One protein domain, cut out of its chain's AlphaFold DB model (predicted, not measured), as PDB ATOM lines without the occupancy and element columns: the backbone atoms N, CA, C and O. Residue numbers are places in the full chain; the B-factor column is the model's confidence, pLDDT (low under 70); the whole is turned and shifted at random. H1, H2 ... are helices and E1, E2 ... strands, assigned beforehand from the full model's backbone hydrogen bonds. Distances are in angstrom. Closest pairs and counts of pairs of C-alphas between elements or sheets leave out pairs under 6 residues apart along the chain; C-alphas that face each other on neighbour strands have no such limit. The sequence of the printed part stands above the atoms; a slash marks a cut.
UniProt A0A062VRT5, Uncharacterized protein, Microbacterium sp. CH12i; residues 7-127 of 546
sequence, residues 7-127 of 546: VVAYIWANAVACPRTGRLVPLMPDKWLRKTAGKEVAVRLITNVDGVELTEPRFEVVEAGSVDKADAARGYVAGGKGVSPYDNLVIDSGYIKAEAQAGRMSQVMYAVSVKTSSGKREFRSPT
ATOM      1  N   VAL A   7      52.067 -43.365  -2.448       94.00
ATOM      2  CA  VAL A   7      50.942 -42.861  -1.656       94.00
ATOM      3  C   VAL A   7      50.110 -41.915  -2.514       94.00
ATOM      4  O   VAL A   7      50.656 -41.099  -3.249       94.00
ATOM      5  N   VAL A   8      48.788 -42.038  -2.427       94.56
ATOM      6  CA  VAL A   8      47.857 -41.132  -3.109       94.56
ATOM      7  C   VAL A   8      47.166 -40.204  -2.125       94.56
ATOM      8  O   VAL A   8      47.030 -39.013  -2.394       94.56
ATOM      9  N   ALA A   9      46.702 -40.752  -1.005       96.94
ATOM     10  CA  ALA A   9      46.017 -39.978   0.014       96.94
ATOM     11  C   ALA A   9      46.161 -40.628   1.387       96.94
ATOM     12  O   ALA A   9      46.248 -41.851   1.509       96.94
ATOM     13  N   TYR A  10      46.107 -39.800   2.415       97.62
ATOM     14  CA  TYR A  10      46.055 -40.205   3.809       97.62
ATOM     15  C   TYR A  10      44.662 -39.915   4.349       97.62
ATOM     16  O   TYR A  10      44.073 -38.888   4.018       97.62
ATOM     17  N   ILE A  11      44.106 -40.829   5.138       98.25
ATOM     18  CA  ILE A  11      42.710 -40.756   5.570       98.25
ATOM     19  C   ILE A  11      42.659 -40.650   7.087       98.25
ATOM     20  O   ILE A  11      43.275 -41.438   7.810       98.25
ATOM     21  N   TRP A  12      41.914 -39.654   7.547       98.25
ATOM     22  CA  TRP A  12      41.987 -39.122   8.894       98.25
ATOM     23  C   TRP A  12      40.615 -39.028   9.540       98.25
ATOM     24  O   TRP A  12      39.617 -38.763   8.870       98.25
ATOM     25  N   ALA A  13      40.574 -39.174  10.859       98.00
ATOM     26  CA  ALA A  13      39.422 -38.849  11.684       98.00
ATOM     27  C   ALA A  13      39.777 -37.702  12.633       98.00
ATOM     28  O   ALA A  13      40.828 -37.737  13.274       98.00
ATOM     29  N   ASN A  14      38.890 -36.714  12.767       97.75
ATOM     30  CA  ASN A  14      38.949 -35.809  13.912       97.75
ATOM     31  C   ASN A  14      38.625 -36.609  15.184       97.75
ATOM     32  O   ASN A  14      37.782 -37.507  15.166       97.75
ATOM     33  N   ALA A  15      39.297 -36.305  16.288       97.19
ATOM     34  CA  ALA A  15      39.223 -37.087  17.510       97.19
ATOM     35  C   ALA A  15      39.229 -36.206  18.760       97.19
ATOM     36  O   ALA A  15      39.840 -35.140  18.781       97.19
ATOM     37  N   VAL A  16      38.559 -36.666  19.815       97.50
ATOM     38  CA  VAL A  16      38.545 -36.008  21.131       97.50
ATOM     39  C   VAL A  16      38.805 -37.028  22.228       97.50
ATOM     40  O   VAL A  16      38.467 -38.205  22.078       97.50
ATOM     41  N   ALA A  17      39.383 -36.598  23.346       97.00
ATOM     42  CA  ALA A  17      39.527 -37.464  24.508       97.00
ATOM     43  C   ALA A  17      38.144 -37.844  25.061       97.00
ATOM     44  O   ALA A  17      37.262 -36.994  25.214       97.00
ATOM     45  N   CYS A  18      37.944 -39.119  25.388       96.00
ATOM     46  CA  CYS A  18      36.755 -39.562  26.100       96.00
ATOM     47  C   CYS A  18      36.714 -38.881  27.481       96.00
ATOM     48  O   CYS A  18      37.670 -39.033  28.244       96.00
ATOM     49  N   PRO A  19      35.609 -38.213  27.864       96.44
ATOM     50  CA  PRO A  19      35.530 -37.468  29.126       96.44
ATOM     51  C   PRO A  19      35.663 -38.347  30.376       96.44
ATOM     52  O   PRO A  19      35.845 -37.837  31.477       96.44
ATOM     53  N   ARG A  20      35.526 -39.670  30.227       96.25
ATOM     54  CA  ARG A  20      35.539 -40.636  31.333       96.25
ATOM     55  C   ARG A  20      36.841 -41.423  31.402       96.25
ATOM     56  O   ARG A  20      37.323 -41.691  32.493       96.25
ATOM     57  N   THR A  21      37.401 -41.801  30.251       92.94
ATOM     58  CA  THR A  21      38.606 -42.647  30.188       92.94
ATOM     59  C   THR A  21      39.873 -41.877  29.825       92.94
ATOM     60  O   THR A  21      40.963 -42.426  29.957       92.94
ATOM     61  N   GLY A  22      39.753 -40.643  29.326       93.50
ATOM     62  CA  GLY A  22      40.867 -39.834  28.818       93.50
ATOM     63  C   GLY A  22      41.457 -40.318  27.488       93.50
ATOM     64  O   GLY A  22      42.306 -39.641  26.921       93.50
ATOM     65  N   ARG A  23      41.015 -41.467  26.965       94.19
ATOM     66  CA  ARG A  23      41.555 -42.065  25.736       94.19
ATOM     67  C   ARG A  23      40.944 -41.456  24.485       94.19
ATOM     68  O   ARG A  23      39.786 -41.033  24.501       94.19
ATOM     69  N   LEU A  24      41.711 -41.441  23.401       96.00
ATOM     70  CA  LEU A  24      41.357 -40.711  22.191       96.00
ATOM     71  C   LEU A  24      40.277 -41.432  21.367       96.00
ATOM     72  O   LEU A  24      40.475 -42.550  20.906       96.00
ATOM     73  N   VAL A  25      39.133 -40.785  21.147       97.19
ATOM     74  CA  VAL A  25      38.010 -41.340  20.378       97.19
ATOM     75  C   VAL A  25      38.027 -40.786  18.952       97.19
ATOM     76  O   VAL A  25      37.725 -39.603  18.777       97.19
ATOM     77  N   PRO A  26      38.331 -41.604  17.926       97.31
ATOM     78  CA  PRO A  26      38.282 -41.181  16.531       97.31
ATOM     79  C   PRO A  26      36.822 -41.074  16.085       97.31
ATOM     80  O   PRO A  26      36.115 -42.076  16.007       97.31
ATOM     81  N   LEU A  27      36.350 -39.864  15.790       97.69
ATOM     82  CA  LEU A  27      34.953 -39.578  15.459       97.69
ATOM     83  C   LEU A  27      34.661 -39.963  14.004       97.69
ATOM     84  O   LEU A  27      34.435 -39.116  13.153       97.69
ATOM     85  N   MET A  28      34.684 -41.256  13.700       97.25
ATOM     86  CA  MET A  28      34.400 -41.786  12.366       97.25
ATOM     87  C   MET A  28      32.898 -42.041  12.186       97.25
ATOM     88  O   MET A  28      32.318 -42.685  13.058       97.25
ATOM     89  N   PRO A  29      32.239 -41.600  11.097       97.00
ATOM     90  CA  PRO A  29      30.824 -41.915  10.852       97.00
ATOM     91  C   PRO A  29      30.577 -43.386  10.501       97.00
ATOM     92  O   PRO A  29      29.580 -43.975  10.909       97.00
ATOM     93  N   ASP A  30      31.510 -43.979   9.758       96.62
ATOM     94  CA  ASP A  30      31.590 -45.403   9.451       96.62
ATOM     95  C   ASP A  30      33.069 -45.809   9.304       96.62
ATOM     96  O   ASP A  30      33.956 -44.954   9.374       96.62
ATOM     97  N   LYS A  31      33.353 -47.107   9.159       97.38
ATOM     98  CA  LYS A  31      34.724 -47.631   9.033       97.38
ATOM     99  C   LYS A  31      35.060 -48.089   7.613       97.38
ATOM    100  O   LYS A  31      35.994 -48.864   7.418       97.38
ATOM    101  N   TRP A  32      34.291 -47.667   6.611       97.81
ATOM    102  CA  TRP A  32      34.438 -48.160   5.247       97.81
ATOM    103  C   TRP A  32      35.509 -47.403   4.461       97.81
ATOM    104  O   TRP A  32      35.529 -46.177   4.419       97.81
ATOM    105  N   LEU A  33      36.339 -48.150   3.731       97.56
ATOM    106  CA  LEU A  33      37.274 -47.616   2.734       97.56
ATOM    107  C   LEU A  33      36.839 -47.952   1.305       97.56
ATOM    108  O   LEU A  33      37.024 -47.148   0.388       97.56
ATOM    109  N   ARG A  34      36.205 -49.117   1.111       96.88
ATOM    110  CA  ARG A  34      35.633 -49.573  -0.163       96.88
ATOM    111  C   ARG A  34      34.448 -50.508   0.089       96.88
ATOM    112  O   ARG A  34      34.572 -51.474   0.832       96.88
ATOM    113  N   LYS A  35      33.306 -50.236  -0.556       95.06
ATOM    114  CA  LYS A  35      32.048 -51.006  -0.399       95.06
ATOM    115  C   LYS A  35      31.749 -51.965  -1.566       95.06
ATOM    116  O   LYS A  35      30.719 -52.629  -1.562       95.06
ATOM    117  N   THR A  36      32.613 -52.025  -2.581       93.62
ATOM    118  CA  THR A  36      32.423 -52.882  -3.764       93.62
ATOM    119  C   THR A  36      32.407 -54.360  -3.374       93.62
ATOM    120  O   THR A  36      33.361 -54.836  -2.763       93.62
ATOM    121  N   ALA A  37      31.353 -55.083  -3.763       92.19
ATOM    122  CA  ALA A  37      31.196 -56.502  -3.452       92.19
ATOM    123  C   ALA A  37      32.365 -57.350  -3.987       92.19
ATOM    124  O   ALA A  37      32.789 -57.184  -5.133       92.19
ATOM    125  N   GLY A  38      32.889 -58.247  -3.150       93.00
ATOM    126  CA  GLY A  38      34.057 -59.081  -3.447       93.00
ATOM    127  C   GLY A  38      35.394 -58.336  -3.382       93.00
ATOM    128  O   GLY A  38      36.440 -58.928  -3.635       93.00
ATOM    129  N   LYS A  39      35.376 -57.036  -3.072       94.31
ATOM    130  CA  LYS A  39      36.556 -56.175  -2.919       94.31
ATOM    131  C   LYS A  39      36.397 -55.249  -1.716       94.31
ATOM    132  O   LYS A  39      37.002 -54.183  -1.690       94.31
ATOM    133  N   GLU A  40      35.553 -55.593  -0.753       96.69
ATOM    134  CA  GLU A  40      35.309 -54.782   0.431       96.69
ATOM    135  C   GLU A  40      36.613 -54.466   1.172       96.69
ATOM    136  O   GLU A  40      37.495 -55.313   1.279       96.69
ATOM    137  N   VAL A  41      36.730 -53.237   1.673       97.94
ATOM    138  CA  VAL A  41      37.833 -52.816   2.542       97.94
ATOM    139  C   VAL A  41      37.259 -51.938   3.643       97.94
ATOM    140  O   VAL A  41      36.507 -50.997   3.366       97.94
ATOM    141  N   ALA A  42      37.621 -52.237   4.882       98.06
ATOM    142  CA  ALA A  42      37.239 -51.471   6.061       98.06
ATOM    143  C   ALA A  42      38.438 -51.315   7.001       98.06
ATOM    144  O   ALA A  42      39.498 -51.892   6.763       98.06
ATOM    145  N   VAL A  43      38.270 -50.535   8.066       97.69
ATOM    146  CA  VAL A  43      39.248 -50.460   9.154       97.69
ATOM    147  C   VAL A  43      38.697 -51.042  10.442       97.69
ATOM    148  O   VAL A  43      37.526 -50.862  10.776       97.69
ATOM    149  N   ARG A  44      39.568 -51.716  11.186       95.44
ATOM    150  CA  ARG A  44      39.331 -52.182  12.547       95.44
ATOM    151  C   ARG A  44      40.107 -51.298  13.518       95.44
ATOM    152  O   ARG A  44      41.286 -51.022  13.304       95.44
ATOM    153  N   LEU A  45      39.436 -50.863  14.582       94.81
ATOM    154  CA  LEU A  45      40.055 -50.118  15.673       94.81
ATOM    155  C   LEU A  45      40.751 -51.090  16.630       94.81
ATOM    156  O   LEU A  45      40.124 -52.026  17.124       94.81
ATOM    157  N   ILE A  46      42.021 -50.838  16.923       93.69
ATOM    158  CA  ILE A  46      42.821 -51.590  17.883       93.69
ATOM    159  C   ILE A  46      43.055 -50.699  19.102       93.69
ATOM    160  O   ILE A  46      43.718 -49.666  19.015       93.69
ATOM    161  N   THR A  47      42.488 -51.089  20.243       92.31
ATOM    162  CA  THR A  47      42.580 -50.336  21.506       92.31
ATOM    163  C   THR A  47      43.510 -50.981  22.527       92.31
ATOM    164  O   THR A  47      43.815 -50.360  23.538       92.31
ATOM    165  N   ASN A  48      43.962 -52.209  22.272       90.81
ATOM    166  CA  ASN A  48      44.823 -52.986  23.151       90.81
ATOM    167  C   ASN A  48      45.791 -53.826  22.306       90.81
ATOM    168  O   ASN A  48      45.391 -54.352  21.266       90.81
ATOM    169  N   VAL A  49      47.043 -53.943  22.746       88.00
ATOM    170  CA  VAL A  49      48.041 -54.862  22.181       88.00
ATOM    171  C   VAL A  49      48.658 -55.645  23.334       88.00
ATOM    172  O   VAL A  49      49.121 -55.046  24.301       88.00
ATOM    173  N   ASP A  50      48.640 -56.975  23.247       88.94
ATOM    174  CA  ASP A  50      49.221 -57.887  24.245       88.94
ATOM    175  C   ASP A  50      48.755 -57.632  25.694       88.94
ATOM    176  O   ASP A  50      49.511 -57.763  26.655       88.94
ATOM    177  N   GLY A  51      47.487 -57.250  25.866       85.38
ATOM    178  CA  GLY A  51      46.900 -56.932  27.168       85.38
ATOM    179  C   GLY A  51      47.157 -55.497  27.635       85.38
ATOM    180  O   GLY A  51      46.563 -55.080  28.628       85.38
ATOM    181  N   VAL A  52      47.951 -54.709  26.905       87.56
ATOM    182  CA  VAL A  52      48.227 -53.300  27.204       87.56
ATOM    183  C   VAL A  52      47.260 -52.397  26.448       87.56
ATOM    184  O   VAL A  52      47.242 -52.351  25.219       87.56
ATOM    185  N   GLU A  53      46.464 -51.645  27.200       87.81
ATOM    186  CA  GLU A  53      45.550 -50.646  26.654       87.81
ATOM    187  C   GLU A  53      46.315 -49.456  26.066       87.81
ATOM    188  O   GLU A  53      47.189 -48.878  26.714       87.81
ATOM    189  N   LEU A  54      45.948 -49.061  24.851       86.62
ATOM    190  CA  LEU A  54      46.580 -47.963  24.135       86.62
ATOM    191  C   LEU A  54      45.933 -46.620  24.500       86.62
ATOM    192  O   LEU A  54      44.707 -46.494  24.567       86.62
ATOM    193  N   THR A  55      46.764 -45.595  24.693       80.81
ATOM    194  CA  THR A  55      46.308 -44.206  24.877       80.81
ATOM    195  C   THR A  55      45.758 -43.626  23.573       80.81
ATOM    196  O   THR A  55      44.691 -43.009  23.569       80.81
ATOM    197  N   GLU A  56      46.459 -43.889  22.469       85.75
ATOM    198  CA  GLU A  56      46.027 -43.597  21.104       85.75
ATOM    199  C   GLU A  56      45.711 -44.908  20.382       85.75
ATOM    200  O   GLU A  56      46.533 -45.830  20.399       85.75
ATOM    201  N   PRO A  57      44.530 -45.038  19.760       91.94
ATOM    202  CA  PRO A  57      44.181 -46.267  19.073       91.94
ATOM    203  C   PRO A  57      45.030 -46.469  17.815       91.94
ATOM    204  O   PRO A  57      45.383 -45.519  17.117       91.94
ATOM    205  N   ARG A  58      45.289 -47.735  17.486       92.81
ATOM    206  CA  ARG A  58      45.851 -48.143  16.192       92.81
ATOM    207  C   ARG A  58      44.736 -48.598  15.259       92.81
ATOM    208  O   ARG A  58      43.636 -48.924  15.702       92.81
ATOM    209  N   PHE A  59      45.032 -48.646  13.966       95.50
ATOM    210  CA  PHE A  59      44.087 -49.096  12.951       95.50
ATOM    211  C   PHE A  59      44.682 -50.214  12.115       95.50
ATOM    212  O   PHE A  59      45.849 -50.170  11.732       95.50
ATOM    213  N   GLU A  60      43.843 -51.196  11.820       96.75
ATOM    214  CA  GLU A  60      44.147 -52.291  10.913       96.75
ATOM    215  C   GLU A  60      43.214 -52.200   9.704       96.75
ATOM    216  O   GLU A  60      41.991 -52.207   9.858       96.75
ATOM    217  N   VAL A  61      43.771 -52.111   8.496       97.50
ATOM    218  CA  VAL A  61      42.994 -52.266   7.262       97.50
ATOM    219  C   VAL A  61      42.666 -53.743   7.063       97.50
ATOM    220  O   VAL A  61      43.556 -54.589   7.047       97.50
ATOM    221  N   VAL A  62      41.382 -54.042   6.883       97.12
ATOM    222  CA  VAL A  62      40.866 -55.394   6.643       97.12
ATOM    223  C   VAL A  62      40.233 -55.485   5.259       97.12
ATOM    224  O   VAL A  62      39.477 -54.604   4.844       97.12
ATOM    225  N   GLU A  63      40.535 -56.568   4.545       95.69
ATOM    226  CA  GLU A  63      40.088 -56.804   3.170       95.69
ATOM    227  C   GLU A  63      38.942 -57.825   3.074       95.69
ATOM    228  O   GLU A  63      38.511 -58.435   4.063       95.69
ATOM    229  N   ALA A  64      38.431 -57.998   1.854       88.81
ATOM    230  CA  ALA A  64      37.334 -58.894   1.529       88.81
ATOM    231  C   ALA A  64      37.556 -60.300   2.116       88.81
ATOM    232  O   ALA A  64      38.624 -60.891   1.980       88.81
ATOM    233  N   GLY A  65      36.525 -60.834   2.778       89.44
ATOM    234  CA  GLY A  65      36.587 -62.098   3.522       89.44
ATOM    235  C   GLY A  65      36.842 -61.932   5.026       89.44
ATOM    236  O   GLY A  65      36.377 -62.763   5.800       89.44
ATOM    237  N   SER A  66      37.485 -60.841   5.454       93.94
ATOM    238  CA  SER A  66      37.715 -60.518   6.877       93.94
ATOM    239  C   SER A  66      36.937 -59.292   7.371       93.94
ATOM    240  O   SER A  66      36.969 -58.975   8.562       93.94
ATOM    241  N   VAL A  67      36.226 -58.605   6.472       95.62
ATOM    242  CA  VAL A  67      35.360 -57.467   6.805       95.62
ATOM    243  C   VAL A  67      34.073 -57.940   7.488       95.62
ATOM    244  O   VAL A  67      33.235 -58.600   6.868       95.62
ATOM    245  N   ASP A  68      33.860 -57.503   8.729       95.62
ATOM    246  CA  ASP A  68      32.536 -57.497   9.356       95.62
ATOM    247  C   ASP A  68      31.745 -56.285   8.843       95.62
ATOM    248  O   ASP A  68      32.046 -55.132   9.157       95.62
ATOM    249  N   LYS A  69      30.719 -56.544   8.025       94.94
ATOM    250  CA  LYS A  69      29.918 -55.486   7.393       94.94
ATOM    251  C   LYS A  69      29.078 -54.694   8.399       94.94
ATOM    252  O   LYS A  69      28.827 -53.511   8.163       94.94
ATOM    253  N   ALA A  70      28.624 -55.331   9.478       95.12
ATOM    254  CA  ALA A  70      27.809 -54.681  10.499       95.12
ATOM    255  C   ALA A  70      28.668 -53.748  11.356       95.12
ATOM    256  O   ALA A  70      28.264 -52.613  11.619       95.12
ATOM    257  N   ASP A  71      29.872 -54.193  11.723       94.31
ATOM    258  CA  ASP A  71      30.838 -53.345  12.419       94.31
ATOM    259  C   ASP A  71      31.334 -52.196  11.531       94.31
ATOM    260  O   ASP A  71      31.366 -51.045  11.968       94.31
ATOM    261  N   ALA A  72      31.638 -52.468  10.259       96.19
ATOM    262  CA  ALA A  72      32.114 -51.445   9.332       96.19
ATOM    263  C   ALA A  72      31.074 -50.342   9.073       96.19
ATOM    264  O   ALA A  72      31.432 -49.183   8.870       96.19
ATOM    265  N   ALA A  73      29.777 -50.669   9.111       95.88
ATOM    266  CA  ALA A  73      28.694 -49.691   9.008       95.88
ATOM    267  C   ALA A  73      28.480 -48.864  10.290       95.88
ATOM    268  O   ALA A  73      27.765 -47.863  10.250       95.88
ATOM    269  N   ARG A  74      29.078 -49.263  11.420       94.62
ATOM    270  CA  ARG A  74      28.959 -48.575  12.707       94.62
ATOM    271  C   ARG A  74      30.222 -47.773  13.003       94.62
ATOM    272  O   ARG A  74      31.267 -48.335  13.325       94.62
ATOM    273  N   GLY A  75      30.106 -46.453  12.935       95.00
ATOM    274  CA  GLY A  75      31.135 -45.534  13.398       95.00
ATOM    275  C   GLY A  75      31.054 -45.199  14.890       95.00
ATOM    276  O   GLY A  75      30.285 -45.784  15.653       95.00
ATOM    277  N   TYR A  76      31.840 -44.201  15.276       97.25
ATOM    278  CA  TYR A  76      31.929 -43.629  16.620       97.25
ATOM    279  C   TYR A  76      31.352 -42.209  16.697       97.25
ATOM    280  O   TYR A  76      31.478 -41.555  17.730       97.25
ATOM    281  N   VAL A  77      30.704 -41.722  15.632       97.62
ATOM    282  CA  VAL A  77      29.922 -40.478  15.644       97.62
ATOM    283  C   VAL A  77      28.685 -40.584  14.751       97.62
ATOM    284  O   VAL A  77      28.748 -41.095  13.636       97.62
ATOM    285  N   ALA A  78      27.550 -40.079  15.232       95.19
ATOM    286  CA  ALA A  78      26.324 -39.938  14.450       95.19
ATOM    287  C   ALA A  78      25.495 -38.758  14.975       95.19
ATOM    288  O   ALA A  78      25.366 -38.563  16.184       95.19
ATOM    289  N   GLY A  79      24.939 -37.939  14.075       90.88
ATOM    290  CA  GLY A  79      24.115 -36.783  14.462       90.88
ATOM    291  C   GLY A  79      24.830 -35.787  15.387       90.88
ATOM    292  O   GLY A  79      24.198 -35.174  16.243       90.88
ATOM    293  N   GLY A  80      26.158 -35.675  15.270       93.25
ATOM    294  CA  GLY A  80      26.988 -34.805  16.105       93.25
ATOM    295  C   GLY A  80      27.283 -35.317  17.516       93.25
ATOM    296  O   GLY A  80      27.927 -34.594  18.275       93.25
ATOM    297  N   LYS A  81      26.834 -36.527  17.873       97.00
ATOM    298  CA  LYS A  81      27.140 -37.195  19.145       97.00
ATOM    299  C   LYS A  81      28.147 -38.313  18.916       97.00
ATOM    300  O   LYS A  81      27.987 -39.103  17.986       97.00
ATOM    301  N   GLY A  82      29.165 -38.374  19.766       97.50
ATOM    302  CA  GLY A  82      30.161 -39.437  19.747       97.50
ATOM    303  C   GLY A  82      29.712 -40.648  20.562       97.50
ATOM    304  O   GLY A  82      28.852 -40.535  21.436       97.50
ATOM    305  N   VAL A  83      30.321 -41.802  20.321       97.44
ATOM    306  CA  VAL A  83      30.221 -42.990  21.180       97.44
ATOM    307  C   VAL A  83      31.633 -43.489  21.433       97.44
ATOM    308  O   VAL A  83      32.369 -43.769  20.491       97.44
ATOM    309  N   SER A  84      32.024 -43.575  22.703       96.31
ATOM    310  CA  SER A  84      33.369 -44.023  23.058       96.31
ATOM    311  C   SER A  84      33.496 -45.538  22.835       96.31
ATOM    312  O   SER A  84      32.695 -46.292  23.391       96.31
ATOM    313  N   PRO A  85      34.504 -46.012  22.077       94.06
ATOM    314  CA  PRO A  85      34.757 -47.442  21.876       94.06
ATOM    315  C   PRO A  85      35.215 -48.162  23.151       94.06
ATOM    316  O   PRO A  85      35.261 -49.385  23.176       94.06
ATOM    317  N   TYR A  86      35.585 -47.416  24.194       93.62
ATOM    318  CA  TYR A  86      36.184 -47.959  25.413       93.62
ATOM    319  C   TYR A  86      35.149 -48.355  26.467       93.62
ATOM    320  O   TYR A  86      35.384 -49.252  27.267       93.62
ATOM    321  N   ASP A  87      34.012 -47.661  26.487       93.62
ATOM    322  CA  ASP A  87      32.950 -47.842  27.484       93.62
ATOM    323  C   ASP A  87      31.545 -47.902  26.866       93.62
ATOM    324  O   ASP A  87      30.570 -48.106  27.585       93.62
ATOM    325  N   ASN A  88      31.426 -47.747  25.541       94.50
ATOM    326  CA  ASN A  88      30.169 -47.708  24.786       94.50
ATOM    327  C   ASN A  88      29.183 -46.620  25.244       94.50
ATOM    328  O   ASN A  88      27.984 -46.706  24.970       94.50
ATOM    329  N   LEU A  89      29.671 -45.574  25.915       97.19
ATOM    330  CA  LEU A  89      28.846 -44.467  26.386       97.19
ATOM    331  C   LEU A  89      28.923 -43.263  25.442       97.19
ATOM    332  O   LEU A  89      29.961 -42.955  24.844       97.19
ATOM    333  N   VAL A  90      27.805 -42.539  25.352       98.00
ATOM    334  CA  VAL A  90      27.667 -41.345  24.510       98.00
ATOM    335  C   VAL A  90      28.618 -40.236  24.975       98.00
ATOM    336  O   VAL A  90      28.842 -40.024  26.171       98.00
ATOM    337  N   ILE A  91      29.181 -39.519  24.008       98.44
ATOM    338  CA  ILE A  91      29.905 -38.262  24.181       98.44
ATOM    339  C   ILE A  91      29.029 -37.165  23.580       98.44
ATOM    340  O   ILE A  91      28.661 -37.221  22.403       98.44
ATOM    341  N   ASP A  92      28.651 -36.194  24.407       97.88
ATOM    342  CA  ASP A  92      27.720 -35.147  23.999       97.88
ATOM    343  C   ASP A  92      28.320 -34.210  22.936       97.88
ATOM    344  O   ASP A  92      29.520 -33.927  22.931       97.88
ATOM    345  N   SER A  93      27.466 -33.693  22.049       97.50
ATOM    346  CA  SER A  93      27.881 -32.766  20.990       97.50
ATOM    347  C   SER A  93      28.470 -31.468  21.551       97.50
ATOM    348  O   SER A  93      29.411 -30.924  20.976       97.50
ATOM    349  N   GLY A  94      27.943 -30.978  22.678       98.12
ATOM    350  CA  GLY A  94      28.460 -29.807  23.376       98.12
ATOM    351  C   GLY A  94      29.871 -30.032  23.909       98.12
ATOM    352  O   GLY A  94      30.716 -29.162  23.734       98.12
ATOM    353  N   TYR A  95      30.158 -31.216  24.462       98.38
ATOM    354  CA  TYR A  95      31.516 -31.578  24.881       98.38
ATOM    355  C   TYR A  95      32.478 -31.627  23.688       98.38
ATOM    356  O   TYR A  95      33.540 -31.021  23.744       98.38
ATOM    357  N   ILE A  96      32.095 -32.282  22.585       98.38
ATOM    358  CA  ILE A  96      32.940 -32.368  21.378       98.38
ATOM    359  C   ILE A  96      33.293 -30.969  20.860       98.38
ATOM    360  O   ILE A  96      34.451 -30.702  20.548       98.38
ATOM    361  N   LYS A  97      32.304 -30.072  20.788       98.19
ATOM    362  CA  LYS A  97      32.511 -28.681  20.364       98.19
ATOM    363  C   LYS A  97      33.383 -27.910  21.349       98.19
ATOM    364  O   LYS A  97      34.281 -27.210  20.908       98.19
ATOM    365  N   ALA A  98      33.177 -28.081  22.654       98.31
ATOM    366  CA  ALA A  98      33.997 -27.435  23.676       98.31
ATOM    367  C   ALA A  98      35.465 -27.889  23.617       98.31
ATOM    368  O   ALA A  98      36.360 -27.055  23.713       98.31
ATOM    369  N   GLU A  99      35.727 -29.183  23.405       98.25
ATOM    370  CA  GLU A  99      37.088 -29.693  23.191       98.25
ATOM    371  C   GLU A  99      37.712 -29.109  21.918       98.25
ATOM    372  O   GLU A  99      38.871 -28.699  21.935       98.25
ATOM    373  N   ALA A 100      36.939 -29.018  20.832       97.50
ATOM    374  CA  ALA A 100      37.393 -28.421  19.579       97.50
ATOM    375  C   ALA A 100      37.735 -26.930  19.741       97.50
ATOM    376  O   ALA A 100      38.837 -26.509  19.407       97.50
ATOM    377  N   GLN A 101      36.829 -26.151  20.337       97.69
ATOM    378  CA  GLN A 101      37.001 -24.721  20.616       97.69
ATOM    379  C   GLN A 101      38.143 -24.432  21.593       97.69
ATOM    380  O   GLN A 101      38.722 -23.352  21.560       97.69
ATOM    381  N   ALA A 102      38.486 -25.391  22.454       97.69
ATOM    382  CA  ALA A 102      39.619 -25.282  23.360       97.69
ATOM    383  C   ALA A 102      40.940 -25.810  22.764       97.69
ATOM    384  O   ALA A 102      41.909 -25.967  23.508       97.69
ATOM    385  N   GLY A 103      40.980 -26.130  21.464       96.25
ATOM    386  CA  GLY A 103      42.179 -26.612  20.771       96.25
ATOM    387  C   GLY A 103      42.603 -28.037  21.141       96.25
ATOM    388  O   GLY A 103      43.743 -28.419  20.898       96.25
ATOM    389  N   ARG A 104      41.713 -28.839  21.746       96.69
ATOM    390  CA  ARG A 104      41.988 -30.223  22.186       96.69
ATOM    391  C   ARG A 104      41.456 -31.298  21.232       96.69
ATOM    392  O   ARG A 104      41.577 -32.490  21.512       96.69
ATOM    393  N   MET A 105      40.885 -30.904  20.095       96.38
ATOM    394  CA  MET A 105      40.532 -31.838  19.025       96.38
ATOM    395  C   MET A 105      41.774 -32.210  18.210       96.38
ATOM    396  O   MET A 105      42.393 -31.360  17.580       96.38
ATOM    397  N   SER A 106      42.106 -33.497  18.200       94.75
ATOM    398  CA  SER A 106      43.254 -34.057  17.477       94.75
ATOM    399  C   SER A 106      42.829 -34.674  16.142       94.75
ATOM    400  O   SER A 106      41.637 -34.842  15.874       94.75
ATOM    401  N   GLN A 107      43.794 -35.047  15.300       94.75
ATOM    402  CA  GLN A 107      43.557 -35.805  14.069       94.75
ATOM    403  C   GLN A 107      44.298 -37.139  14.142       94.75
ATOM    404  O   GLN A 107      45.481 -37.175  14.466       94.75
ATOM    405  N   VAL A 108      43.607 -38.237  13.832       95.12
ATOM    406  CA  VAL A 108      44.185 -39.586  13.854       95.12
ATOM    407  C   VAL A 108      44.104 -40.198  12.466       95.12
ATOM    408  O   VAL A 108      43.016 -40.300  11.891       95.12
ATOM    409  N   MET A 109      45.251 -40.597  11.921       96.94
ATOM    410  CA  MET A 109      45.315 -41.293  10.640       96.94
ATOM    411  C   MET A 109      44.853 -42.732  10.837       96.94
ATOM    412  O   MET A 109      45.377 -43.436  11.699       96.94
ATOM    413  N   TYR A 110      43.891 -43.177  10.034       97.06
ATOM    414  CA  TYR A 110      43.352 -44.532  10.140       97.06
ATOM    415  C   TYR A 110      43.604 -45.399   8.908       97.06
ATOM    416  O   TYR A 110      43.471 -46.617   8.989       97.06
ATOM    417  N   ALA A 111      43.973 -44.804   7.773       98.12
ATOM    418  CA  ALA A 111      44.325 -45.545   6.567       98.12
ATOM    419  C   ALA A 111      45.171 -44.709   5.605       98.12
ATOM    420  O   ALA A 111      45.091 -43.480   5.589       98.12
ATOM    421  N   VAL A 112      45.913 -45.397   4.741       97.81
ATOM    422  CA  VAL A 112      46.642 -44.796   3.621       97.81
ATOM    423  C   VAL A 112      46.148 -45.424   2.325       97.81
ATOM    424  O   VAL A 112      46.158 -46.646   2.185       97.81
ATOM    425  N   SER A 113      45.697 -44.599   1.377       97.06
ATOM    426  CA  SER A 113      45.417 -45.037   0.010       97.06
ATOM    427  C   SER A 113      46.706 -45.009  -0.796       97.06
ATOM    428  O   SER A 113      47.362 -43.971  -0.906       97.06
ATOM    429  N   VAL A 114      47.037 -46.145  -1.396       95.75
ATOM    430  CA  VAL A 114      48.259 -46.341  -2.171       95.75
ATOM    431  C   VAL A 114      47.927 -46.797  -3.583       95.75
ATOM    432  O   VAL A 114      46.876 -47.384  -3.850       95.75
ATOM    433  N   LYS A 115      48.837 -46.518  -4.508       93.44
ATOM    434  CA  LYS A 115      48.858 -47.081  -5.849       93.44
ATOM    435  C   LYS A 115      50.048 -48.031  -5.936       93.44
ATOM    436  O   LYS A 115      51.194 -47.608  -5.769       93.44
ATOM    437  N   THR A 116      49.763 -49.307  -6.173       90.31
ATOM    438  CA  THR A 116      50.785 -50.352  -6.305       90.31
ATOM    439  C   THR A 116      51.577 -50.184  -7.600       90.31
ATOM    440  O   THR A 116      51.166 -49.451  -8.504       90.31
ATOM    441  N   SER A 117      52.683 -50.915  -7.735       87.94
ATOM    442  CA  SER A 117      53.483 -50.969  -8.969       87.94
ATOM    443  C   SER A 117      52.666 -51.374 -10.207       87.94
ATOM    444  O   SER A 117      52.956 -50.929 -11.313       87.94
ATOM    445  N   SER A 118      51.592 -52.151 -10.022       87.12
ATOM    446  CA  SER A 118      50.640 -52.521 -11.083       87.12
ATOM    447  C   SER A 118      49.644 -51.411 -11.458       87.12
ATOM    448  O   SER A 118      48.785 -51.602 -12.316       87.12
ATOM    449  N   GLY A 119      49.705 -50.265 -10.781       85.38
ATOM    450  CA  GLY A 119      48.790 -49.144 -10.955       85.38
ATOM    451  C   GLY A 119      47.441 -49.299 -10.245       85.38
ATOM    452  O   GLY A 119      46.608 -48.395 -10.338       85.38
ATOM    453  N   LYS A 120      47.218 -50.404  -9.522       88.62
ATOM    454  CA  LYS A 120      45.987 -50.642  -8.758       88.62
ATOM    455  C   LYS A 120      45.960 -49.809  -7.486       88.62
ATOM    456  O   LYS A 120      46.973 -49.673  -6.805       88.62
ATOM    457  N   ARG A 121      44.776 -49.293  -7.163       91.62
ATOM    458  CA  ARG A 121      44.522 -48.559  -5.925       91.62
ATOM    459  C   ARG A 121      44.123 -49.513  -4.802       91.62
ATOM    460  O   ARG A 121      43.133 -50.240  -4.925       91.62
ATOM    461  N   GLU A 122      44.870 -49.454  -3.714       95.06
ATOM    462  CA  GLU A 122      44.711 -50.282  -2.519       95.06
ATOM    463  C   GLU A 122      44.775 -49.410  -1.259       95.06
ATOM    464  O   GLU A 122      44.966 -48.189  -1.337       95.06
ATOM    465  N   PHE A 123      44.547 -50.030  -0.104       96.94
ATOM    466  CA  PHE A 123      44.662 -49.377   1.193       96.94
ATOM    467  C   PHE A 123      45.551 -50.202   2.101       96.94
ATOM    468  O   PHE A 123      45.508 -51.428   2.063       96.94
ATOM    469  N   ARG A 124      46.290 -49.519   2.966       96.50
ATOM    470  CA  ARG A 124      47.055 -50.152   4.035       96.50
ATOM    471  C   ARG A 124      46.893 -49.398   5.345       96.50
ATOM    472  O   ARG A 124      46.514 -48.222   5.361       96.50
ATOM    473  N   SER A 125      47.188 -50.092   6.435       97.12
ATOM    474  CA  SER A 125      47.290 -49.486   7.758       97.12
ATOM    475  C   SER A 125      48.397 -48.418   7.771       97.12
ATOM    476  O   SER A 125      49.386 -48.558   7.035       97.12
ATOM    477  N   PRO A 126      48.263 -47.363   8.591       95.62
ATOM    478  CA  PRO A 126      49.366 -46.451   8.871       95.62
ATOM    479  C   PRO A 126      50.572 -47.211   9.434       95.62
ATOM    480  O   PRO A 126      50.418 -48.102  10.270       95.62
ATOM    481  N   THR A 127      51.765 -46.862   8.967       94.19
ATOM    482  CA  THR A 127      53.042 -47.414   9.436       94.19
ATOM    483  C   THR A 127      53.739 -46.432  10.372       94.19
ATOM    484  O   THR A 127      53.432 -45.238  10.372       94.19
TER     485      THR A 127
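What this domain is: This is residues 7 to 127 of the 546 residues of an uncharacterized protein of Microbacterium sp. CH12i (UniProt A0A062VRT5). Two antiparallel sheets pack on each other, only partly face to face: a long four-stranded sheet, curled like part of a barrel, and a three-stranded sheet whose strand E5 comes close to E2, E7 and E8. The helix H2 and the short strand E6 lie together near one end of the larger sheet, while the short helix H1 packs on the smaller one. The printed part has 121 residues, with eight named strands and two named helices in the order E1 E2 E3 E4 E5 H1 E6 H2 E7 E8; the class is mostly strand, and the sheet orders are E2 E1 E7 E8 and E3 E4 E5. The whole is compact, with a radius of gyration of the C-alphas of 15.1 A and spans of 46 by 32 by 25 A.

How they stand to each other: In the larger sheet, E1, residues 7 to 17, is antiparallel to E7, residues 106 to 115, at 161 degrees, with N 11 and O 111 2.9 A apart, within hydrogen-bond range. E1's pairing is staggered: residues 7 to 15 pair with E7, and residues 15 to 17 with E2, residues 24 to 26, where N 25 and O 16 are 2.8 A apart. E7 forms a hairpin with E8, residues 121 to 124, with N 114 and O 122 2.9 A apart. The way across this sheet turns by 200 degrees. E3, residues 32 to 34, E4, residues 41 to 49, and E5, residues 52 to 63, form a meander, each strand the antiparallel neighbour of the one before; N 33 and O 41 are 2.9 A apart, and N 44 and O 60 are 2.8 A apart. E4 bends by 52 degrees at residue 46 and E5 by 103 degrees at residue 55. Between the sheets, the closest C-alphas of E5 and E7 are those of Phe 59 and Tyr 110, 5.4 A apart. H2, residues 93 to 101, is on the larger sheet but only grazes it; its closest C-alpha to E1 is that of Ile 96, 6.7 A from that of Val 16. E6, residues 81 to 83, pairs with no named strand. H1, residues 69 to 72, is on the smaller sheet but only grazes it. Every O i to N i+4 pair in H2 is within hydrogen-bond range; H1 is too short for one.

Where its parts are: E1 begins at C-alpha 7, (50.942, -42.861, -1.656), and is 29.1 A long; E7 is 27.3 A, E5 25.6 A, E4 22.2 A and H2 12.2 A. E8 ends at C-alpha 124, (47.055, -50.152, 4.035).

The domain as a whole: The two C-alphas farthest apart, those of Gly 94 and Ser 118, are 46.9 A apart. The printed part has no cut and no long link. Its mean pLDDT is 94.9, and no printed residue is under 70.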